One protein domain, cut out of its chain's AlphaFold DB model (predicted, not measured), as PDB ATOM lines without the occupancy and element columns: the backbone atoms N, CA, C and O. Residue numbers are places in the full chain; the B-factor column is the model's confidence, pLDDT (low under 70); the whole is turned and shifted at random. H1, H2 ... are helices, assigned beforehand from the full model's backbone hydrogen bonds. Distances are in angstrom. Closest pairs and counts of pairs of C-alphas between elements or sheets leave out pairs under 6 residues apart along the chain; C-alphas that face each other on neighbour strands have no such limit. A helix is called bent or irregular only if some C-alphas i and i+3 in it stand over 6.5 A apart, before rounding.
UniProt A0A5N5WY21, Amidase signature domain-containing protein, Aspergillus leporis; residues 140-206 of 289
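This is residues 140 to 206 of the 289 residues of the protein "Amidase signature domain-containing protein" of Aspergillus leporis (UniProt A0A5N5WY21). A flat, small all-helix model: the longest helix, H1, is met at about right angles by two shorter helices, H2 beginning near its middle and H3 ending nearer its start. H2 runs away from H1, while H3 passes across H1 beside residues 142 to 146 and also touches H2, at a steep tilt of 47 degrees, with long loops between the helices; residues 175 to 180 stick out, and a tail without a named element, residues 195 to 206, follows H3. The printed part has 67 residues with three named helices in the order H1, H2, H3 and no named strand; 33 residues, under half, are in named elements. The whole is only just compact, close to loose, with a radius of gyration of the C-alphas of 12.8 A, and spans 39 by 31 by 14 A.

H1, residues 140 to 154, touches both other helices. With residues 142 to 146 alone it touches H3, residues 187 to 194; the closest C-alphas are those of Arg 142 and Ala 192, 6.1 A apart, and the lines stand about perpendicular, at 82 degrees. With residues 146 to 150 alone H1 only just touches H2, residues 166 to 175, with 3 pairs of C-alphas within 8 A. The closest of these are the C-alphas of Ala 146 and Leu 166, 6.4 A apart, and the lines are about perpendicular, at 85 degrees. H2 and H3 touch at a steep tilt of 47 degrees and run opposite ways, the closest C-alphas being those of Arg 170 and Trp 189, 7.0 A apart. The helix packing is mostly crossed, with no touching pair at a shallow tilt. In H2 and H3 every O i to N i+4 pair is within hydrogen-bond range; in H1 it is 9 of 11.

H1 begins at C-alpha 140, (557.477, 505.702, 402.543), and measures 21.8 A from first to last C-alpha. It is neither bent nor irregular, but only just: C-alphas 147 and 150 are 6.2 A apart. H2 begins at C-alpha 166, (561.871, 506.683, 387.320), and measures 14.2 A. H3 is 10.3 A long and ends at C-alpha 194, (570.076, 507.909, 394.866).

The two C-alphas farthest apart are those of Pro 177 and Thr 206, at 39.2 A, while the first and last printed C-alphas, of Val 140 and Thr 206, are 9.6 A apart. The printed part has no cut. The links H1 to H2 and H2 to H3 are both long, with 11 residues each. Residues 175 to 180, of which 175 belongs to H2, stand free. The C-alphas of residues 195 to 206 lie 10 to 22 A from the mean of all C-alphas. The mean pLDDT of the printed part is 94.3, and no printed residue is under 70.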
ATOM      1  N   VAL A 140     558.466 506.704 402.992       91.38
ATOM      2  CA  VAL A 140     557.477 505.702 402.543       91.38
ATOM      3  C   VAL A 140     556.750 506.139 401.268       91.38
ATOM      4  O   VAL A 140     556.702 505.382 400.304       91.38
ATOM      5  N   THR A 141     556.275 507.385 401.194       89.62
ATOM      6  CA  THR A 141     555.556 507.881 400.006       89.62
ATOM      7  C   THR A 141     556.456 508.002 398.772       89.62
ATOM      8  O   THR A 141     556.011 507.735 397.657       89.62
ATOM      9  N   ARG A 142     557.742 508.347 398.949       92.12
ATOM     10  CA  ARG A 142     558.737 508.319 397.859       92.12
ATOM     11  C   ARG A 142     559.007 506.893 397.389       92.12
ATOM     12  O   ARG A 142     559.125 506.675 396.188       92.12
ATOM     13  N   ALA A 143     559.101 505.946 398.319       93.25
ATOM     14  CA  ALA A 143     559.333 504.536 398.028       93.25
ATOM     15  C   ALA A 143     558.158 503.903 397.265       93.25
ATOM     16  O   ALA A 143     558.381 503.201 396.275       93.25
ATOM     17  N   ASP A 144     556.921 504.213 397.662       93.31
ATOM     18  CA  ASP A 144     555.721 503.806 396.924       93.31
ATOM     19  C   ASP A 144     555.698 504.416 395.533       93.31
ATOM     20  O   ASP A 144     555.570 503.688 394.553       93.31
ATOM     21  N   PHE A 145     555.898 505.733 395.414       94.81
ATOM     22  CA  PHE A 145     555.929 506.374 394.103       94.81
ATOM     23  C   PHE A 145     556.982 505.736 393.189       94.81
ATOM     24  O   PHE A 145     556.672 505.405 392.047       94.81
ATOM     25  N   ALA A 146     558.202 505.510 393.688       94.31
ATOM     26  CA  ALA A 146     559.281 504.904 392.913       94.31
ATOM     27  C   ALA A 146     558.949 503.480 392.437       94.31
ATOM     28  O   ALA A 146     559.292 503.114 391.312       94.31
ATOM     29  N   SER A 147     558.239 502.706 393.258       92.62
ATOM     30  CA  SER A 147     557.854 501.323 392.945       92.62
ATOM     31  C   SER A 147     556.652 501.256 391.995       92.62
ATOM     32  O   SER A 147     556.621 500.449 391.062       92.62
ATOM     33  N   GLU A 148     555.667 502.128 392.196       94.56
ATOM     34  CA  GLU A 148     554.383 502.086 391.496       94.56
ATOM     35  C   GLU A 148     554.396 502.853 390.169       94.56
ATOM     36  O   GLU A 148     553.693 502.466 389.232       94.56
ATOM     37  N   ILE A 149     555.225 503.896 390.024       96.06
ATOM     38  CA  ILE A 149     555.298 504.661 388.770       96.06
ATOM     39  C   ILE A 149     555.752 503.783 387.598       96.06
ATOM     40  O   ILE A 149     555.206 503.883 386.502       96.06
ATOM     41  N   VAL A 150     556.685 502.855 387.831       93.12
ATOM     42  CA  VAL A 150     557.165 501.896 386.822       93.12
ATOM     43  C   VAL A 150     556.033 500.963 386.384       93.12
ATOM     44  O   VAL A 150     555.813 500.747 385.189       93.12
ATOM     45  N   GLN A 151     555.262 500.454 387.347       93.31
ATOM     46  CA  GLN A 151     554.110 499.600 387.071       93.31
ATOM     47  C   GLN A 151     553.027 500.356 386.299       93.31
ATOM     48  O   GLN A 151     552.470 499.817 385.340       93.31
ATOM     49  N   PHE A 152     552.746 501.602 386.681       96.19
ATOM     50  CA  PHE A 152     551.810 502.472 385.977       96.19
ATOM     51  C   PHE A 152     552.244 502.702 384.523       96.19
ATOM     52  O   PHE A 152     551.460 502.452 383.606       96.19
ATOM     53  N   LEU A 153     553.504 503.090 384.298       96.25
ATOM     54  CA  LEU A 153     554.053 503.342 382.962       96.25
ATOM     55  C   LEU A 153     553.997 502.096 382.064       96.25
ATOM     56  O   LEU A 153     553.717 502.212 380.870       96.25
ATOM     57  N   SER A 154     554.191 500.895 382.625       95.25
ATOM     58  CA  SER A 154     554.102 499.629 381.875       95.25
ATOM     59  C   SER A 154     552.697 499.320 381.336       95.25
ATOM     60  O   SER A 154     552.557 498.592 380.354       95.25
ATOM     61  N   LYS A 155     551.656 499.890 381.956       97.00
ATOM     62  CA  LYS A 155     550.247 499.684 381.587       97.00
ATOM     63  C   LYS A 155     549.757 500.680 380.530       97.00
ATOM     64  O   LYS A 155     548.619 500.569 380.074       97.00
ATOM     65  N   LEU A 156     550.579 501.656 380.136       95.44
ATOM     66  CA  LEU A 156     550.203 502.646 379.130       95.44
ATOM     67  C   LEU A 156     550.064 501.996 377.749       95.44
ATOM     68  O   LEU A 156     551.031 501.494 377.182       95.44
ATOM     69  N   ALA A 157     548.872 502.094 377.154       96.69
ATOM     70  CA  ALA A 157     548.629 501.629 375.786       96.69
ATOM     71  C   ALA A 157     549.449 502.408 374.737       96.69
ATOM     72  O   ALA A 157     549.771 501.885 373.673       96.69
ATOM     73  N   ARG A 158     549.789 503.668 375.035       97.19
ATOM     74  CA  ARG A 158     550.660 504.520 374.222       97.19
ATOM     75  C   ARG A 158     551.641 505.254 375.130       97.19
ATOM     76  O   ARG A 158     551.222 506.020 375.990       97.19
ATOM     77  N   ASN A 159     552.933 505.066 374.879       95.38
ATOM     78  CA  ASN A 159     554.025 505.724 375.593       95.38
ATOM     79  C   ASN A 159     554.940 506.439 374.579       95.38
ATOM     80  O   ASN A 159     555.903 505.847 374.094       95.38
ATOM     81  N   PRO A 160     554.597 507.677 374.175       96.12
ATOM     82  CA  PRO A 160     555.227 508.346 373.035       96.12
ATOM     83  C   PRO A 160     556.692 508.728 373.270       96.12
ATOM     84  O   PRO A 160     557.428 508.876 372.303       96.12
ATOM     85  N   ASN A 161     557.102 508.865 374.533       95.94
ATOM     86  CA  ASN A 161     558.471 509.207 374.920       95.94
ATOM     87  C   ASN A 161     559.273 507.975 375.377       95.94
ATOM     88  O   ASN A 161     560.397 508.127 375.843       95.94
ATOM     89  N   SER A 162     558.693 506.769 375.278       95.94
ATOM     90  CA  SER A 162     559.326 505.506 375.685       95.94
ATOM     91  C   SER A 162     559.903 505.539 377.113       95.94
ATOM     92  O   SER A 162     560.986 505.020 377.371       95.94
ATOM     93  N   ILE A 163     559.179 506.167 378.046       97.56
ATOM     94  CA  ILE A 163     559.586 506.319 379.451       97.56
ATOM     95  C   ILE A 163     559.135 505.089 380.240       97.56
ATOM     96  O   ILE A 163     557.938 504.827 380.338       97.56
ATOM     97  N   HIS A 164     560.072 504.341 380.815       96.06
ATOM     98  CA  HIS A 164     559.773 503.065 381.483       96.06
ATOM     99  C   HIS A 164     560.306 502.967 382.913       96.06
ATOM    100  O   HIS A 164     559.931 502.050 383.636       96.06
ATOM    101  N   THR A 165     561.158 503.899 383.331       96.69
ATOM    102  CA  THR A 165     561.752 503.925 384.673       96.69
ATOM    103  C   THR A 165     561.665 505.317 385.288       96.69
ATOM    104  O   THR A 165     561.511 506.309 384.565       96.69
ATOM    105  N   LEU A 166     561.813 505.403 386.613       97.31
ATOM    106  CA  LEU A 166     561.871 506.683 387.320       97.31
ATOM    107  C   LEU A 166     563.053 507.546 386.841       97.31
ATOM    108  O   LEU A 166     562.910 508.757 386.703       97.31
ATOM    109  N   GLU A 167     564.194 506.938 386.509       97.75
ATOM    110  CA  GLU A 167     565.360 507.635 385.958       97.75
ATOM    111  C   GLU A 167     565.054 508.243 384.590       97.75
ATOM    112  O   GLU A 167     565.364 509.412 384.364       97.75
ATOM    113  N   SER A 168     564.416 507.477 383.693       97.62
ATOM    114  CA  SER A 168     564.022 507.986 382.374       97.62
ATOM    115  C   SER A 168     562.966 509.092 382.477       97.62
ATOM    116  O   SER A 168     563.017 510.058 381.719       97.62
ATOM    117  N   LEU A 169     562.053 508.995 383.454       97.88
ATOM    118  CA  LEU A 169     561.052 510.025 383.730       97.88
ATOM    119  C   LEU A 169     561.714 511.307 384.238       97.88
ATOM    120  O   LEU A 169     561.420 512.393 383.738       97.88
ATOM    121  N   ARG A 170     562.641 511.182 385.192       98.06
ATOM    122  CA  ARG A 170     563.425 512.307 385.702       98.06
ATOM    123  C   ARG A 170     564.216 512.980 384.582       98.06
ATOM    124  O   ARG A 170     564.184 514.200 384.484       98.06
ATOM    125  N   GLU A 171     564.915 512.211 383.752       97.94
ATOM    126  CA  GLU A 171     565.732 512.762 382.664       97.94
ATOM    127  C   GLU A 171     564.877 513.494 381.626       97.94
ATOM    128  O   GLU A 171     565.195 514.614 381.223       97.94
ATOM    129  N   PHE A 172     563.741 512.907 381.243       97.88
ATOM    130  CA  PHE A 172     562.777 513.585 380.383       97.88
ATOM    131  C   PHE A 172     562.304 514.902 381.015       97.88
ATOM    132  O   PHE A 172     562.361 515.947 380.374       97.88
ATOM    133  N   THR A 173     561.916 514.869 382.291       97.94
ATOM    134  CA  THR A 173     561.415 516.052 383.013       97.94
ATOM    135  C   THR A 173     562.467 517.158 383.090       97.94
ATOM    136  O   THR A 173     562.160 518.334 382.945       97.94
ATOM    137  N   ARG A 174     563.742 516.799 383.251       98.00
ATOM    138  CA  ARG A 174     564.848 517.764 383.295       98.00
ATOM    139  C   ARG A 174     565.213 518.358 381.939       98.00
ATOM    140  O   ARG A 174     565.729 519.471 381.884       98.00
ATOM    141  N   SER A 175     564.994 517.608 380.863       97.19
ATOM    142  CA  SER A 175     565.386 518.002 379.506       97.19
ATOM    143  C   SER A 175     564.267 518.691 378.726       97.19
ATOM    144  O   SER A 175     564.553 519.401 377.759       97.19
ATOM    145  N   HIS A 176     563.002 518.510 379.117       97.00
ATOM    146  CA  HIS A 176     561.866 519.077 378.402       97.00
ATOM    147  C   HIS A 176     561.576 520.524 378.853       97.00
ATOM    148  O   HIS A 176     561.204 520.735 380.007       97.00
ATOM    149  N   PRO A 177     561.669 521.545 377.974       93.81
ATOM    150  CA  PRO A 177     561.558 522.951 378.386       93.81
ATOM    151  C   PRO A 177     560.244 523.316 379.090       93.81
ATOM    152  O   PRO A 177     560.227 524.191 379.952       93.81
ATOM    153  N   SER A 178     559.140 522.646 378.747       95.38
ATOM    154  CA  SER A 178     557.825 522.903 379.354       95.38
ATOM    155  C   SER A 178     557.694 522.412 380.797       95.38
ATOM    156  O   SER A 178     556.798 522.868 381.496       95.38
ATOM    157  N   GLU A 179     558.588 521.534 381.250       95.38
ATOM    158  CA  GLU A 179     558.642 521.051 382.637       95.38
ATOM    159  C   GLU A 179     559.381 522.035 383.557       95.38
ATOM    160  O   GLU A 179     559.371 521.882 384.776       95.38
ATOM    161  N   ARG A 180     559.986 523.090 382.983       91.56
ATOM    162  CA  ARG A 180     560.575 524.226 383.713       91.56
ATOM    163  C   ARG A 180     561.655 523.832 384.723       91.56
ATOM    164  O   ARG A 180     561.863 524.507 385.727       91.56
ATOM    165  N   TYR A 181     562.381 522.753 384.468       93.50
ATOM    166  CA  TYR A 181     563.568 522.433 385.250       93.50
ATOM    167  C   TYR A 181     564.681 523.473 384.987       93.50
ATOM    168  O   TYR A 181     564.904 523.828 383.828       93.50
ATOM    169  N   PRO A 182     565.423 523.951 386.011       92.50
ATOM    170  CA  PRO A 182     565.416 523.524 387.417       92.50
ATOM    171  C   PRO A 182     564.486 524.315 388.352       92.50
ATOM    172  O   PRO A 182     564.530 524.083 389.559       92.50
ATOM    173  N   GLU A 183     563.668 525.237 387.839       88.56
ATOM    174  CA  GLU A 183     562.738 526.041 388.653       88.56
ATOM    175  C   GLU A 183     561.735 525.139 389.383       88.56
ATOM    176  O   GLU A 183     561.535 525.276 390.589       88.56
ATOM    177  N   LEU A 184     561.175 524.163 388.660       88.56
ATOM    178  CA  LEU A 184     560.432 523.034 389.216       88.56
ATOM    179  C   LEU A 184     561.346 521.804 389.200       88.56
ATOM    180  O   LEU A 184     561.548 521.150 388.176       88.56
ATOM    181  N   ASN A 185     561.988 521.539 390.337       92.62
ATOM    182  CA  ASN A 185     563.008 520.499 390.438       92.62
ATOM    183  C   ASN A 185     562.424 519.090 390.656       92.62
ATOM    184  O   ASN A 185     561.253 518.898 390.973       92.62
ATOM    185  N   THR A 186     563.290 518.084 390.536       96.19
ATOM    186  CA  THR A 186     562.957 516.661 390.696       96.19
ATOM    187  C   THR A 186     563.431 516.075 392.031       96.19
ATOM    188  O   THR A 186     563.595 514.860 392.132       96.19
ATOM    189  N   ALA A 187     563.670 516.895 393.064       94.25
ATOM    190  CA  ALA A 187     564.421 516.486 394.259       94.25
ATOM    191  C   ALA A 187     563.830 515.260 394.982       94.25
ATOM    192  O   ALA A 187     564.568 514.416 395.488       94.25
ATOM    193  N   ASN A 188     562.500 515.114 395.000       92.56
ATOM    194  CA  ASN A 188     561.852 513.925 395.563       92.56
ATOM    195  C   ASN A 188     562.244 512.634 394.822       92.56
ATOM    196  O   ASN A 188     562.439 511.599 395.458       92.56
ATOM    197  N   TRP A 189     562.367 512.695 393.494       96.31
ATOM    198  CA  TRP A 189     562.778 511.565 392.662       96.31
ATOM    199  C   TRP A 189     564.281 511.328 392.739       96.31
ATOM    200  O   TRP A 189     564.706 510.180 392.750       96.31
ATOM    201  N   ASP A 190     565.076 512.392 392.852       96.19
ATOM    202  CA  ASP A 190     566.523 512.284 393.052       96.19
ATOM    203  C   ASP A 190     566.853 511.504 394.316       96.19
ATOM    204  O   ASP A 190     567.560 510.504 394.242       96.19
ATOM    205  N   VAL A 191     566.236 511.868 395.444       93.62
ATOM    206  CA  VAL A 191     566.416 511.135 396.701       93.62
ATOM    207  C   VAL A 191     565.969 509.677 396.568       93.62
ATOM    208  O   VAL A 191     566.622 508.792 397.118       93.62
ATOM    209  N   ALA A 192     564.873 509.408 395.851       93.62
ATOM    210  CA  ALA A 192     564.393 508.045 395.642       93.62
ATOM    211  C   ALA A 192     565.362 507.199 394.805       93.62
ATOM    212  O   ALA A 192     565.653 506.068 395.188       93.62
ATOM    213  N   ILE A 193     565.906 507.757 393.721       95.81
ATOM    214  CA  ILE A 193     566.884 507.090 392.851       95.81
ATOM    215  C   ILE A 193     568.212 506.884 393.593       95.81
ATOM    216  O   ILE A 193     568.726 505.770 393.644       95.81
ATOM    217  N   GLU A 194     568.764 507.938 394.201       95.19
ATOM    218  CA  GLU A 194     570.076 507.909 394.866       95.19
ATOM    219  C   GLU A 194     570.111 506.934 396.044       95.19
ATOM    220  O   GLU A 194     571.100 506.229 396.243       95.19
ATOM    221  N   ARG A 195     569.016 506.868 396.810       92.19
ATOM    222  CA  ARG A 195     568.877 505.947 397.943       92.19
ATOM    223  C   ARG A 195     568.265 504.599 397.563       92.19
ATOM    224  O   ARG A 195     568.080 503.779 398.457       92.19
ATOM    225  N   GLN A 196     567.942 504.381 396.286       93.00
ATOM    226  CA  GLN A 196     567.302 503.160 395.778       93.00
ATOM    227  C   GLN A 196     566.044 502.781 396.581       93.00
ATOM    228  O   GLN A 196     565.851 501.629 396.968       93.00
ATOM    229  N   LEU A 197     565.203 503.777 396.880       92.69
ATOM    230  CA  LEU A 197     563.989 503.576 397.666       92.69
ATOM    231  C   LEU A 197     562.990 502.711 396.895       92.69
ATOM    232  O   LEU A 197     562.669 502.993 395.743       92.69
ATOM    233  N   SER A 198     562.435 501.708 397.568       92.75
ATOM    234  CA  SER A 198     561.312 500.920 397.066       92.75
ATOM    235  C   SER A 198     560.445 500.434 398.222       92.75
ATOM    236  O   SER A 198     560.914 500.335 399.360       92.75
ATOM    237  N   ASN A 199     559.191 500.096 397.939       92.44
ATOM    238  CA  ASN A 199     558.298 499.488 398.923       92.44
ATOM    239  C   ASN A 199     558.613 498.007 399.206       92.44
ATOM    240  O   ASN A 199     557.951 497.378 400.023       92.44
ATOM    241  N   ALA A 200     559.670 497.470 398.587       91.69
ATOM    242  CA  ALA A 200     560.246 496.165 398.895       91.69
ATOM    243  C   ALA A 200     561.476 496.244 399.826       91.69
ATOM    244  O   ALA A 200     562.024 495.206 400.203       91.69
ATOM    245  N   CYS A 201     561.946 497.447 400.182       87.88
ATOM    246  CA  CYS A 201     563.094 497.613 401.075       87.88
ATOM    247  C   CYS A 201     562.756 497.168 402.514       87.88
ATOM    248  O   CYS A 201     561.660 497.462 402.991       87.88
ATOM    249  N   PRO A 202     563.689 496.534 403.254       85.75
ATOM    250  CA  PRO A 202     563.436 496.054 404.619       85.75
ATOM    251  C   PRO A 202     562.968 497.138 405.603       85.75
ATOM    252  O   PRO A 202     562.188 496.867 406.515       85.75
ATOM    253  N   GLU A 203     563.434 498.375 405.432       87.50
ATOM    254  CA  GLU A 203     563.092 499.504 406.296       87.50
ATOM    255  C   GLU A 203     561.673 500.032 406.046       87.50
ATOM    256  O   GLU A 203     561.101 500.667 406.937       87.50
ATOM    257  N   TYR A 204     561.093 499.761 404.867       91.88
ATOM    258  CA  TYR A 204     559.788 500.284 404.461       91.88
ATOM    259  C   TYR A 204     558.704 499.899 405.468       91.88
ATOM    260  O   TYR A 204     558.000 500.770 405.969       91.88
ATOM    261  N   ASP A 205     558.628 498.622 405.848       91.75
ATOM    262  CA  ASP A 205     557.618 498.126 406.788       91.75
ATOM    263  C   ASP A 205     557.691 498.815 408.153       91.75
ATOM    264  O   ASP A 205     556.664 499.055 408.791       91.75
ATOM    265  N   THR A 206     558.904 499.116 408.620       93.25
ATOM    266  CA  THR A 206     559.116 499.788 409.909       93.25
ATOM    267  C   THR A 206     558.632 501.232 409.837       93.25
ATOM    268  O   THR A 206     557.835 501.655 410.672       93.25
TER     269      THR A 206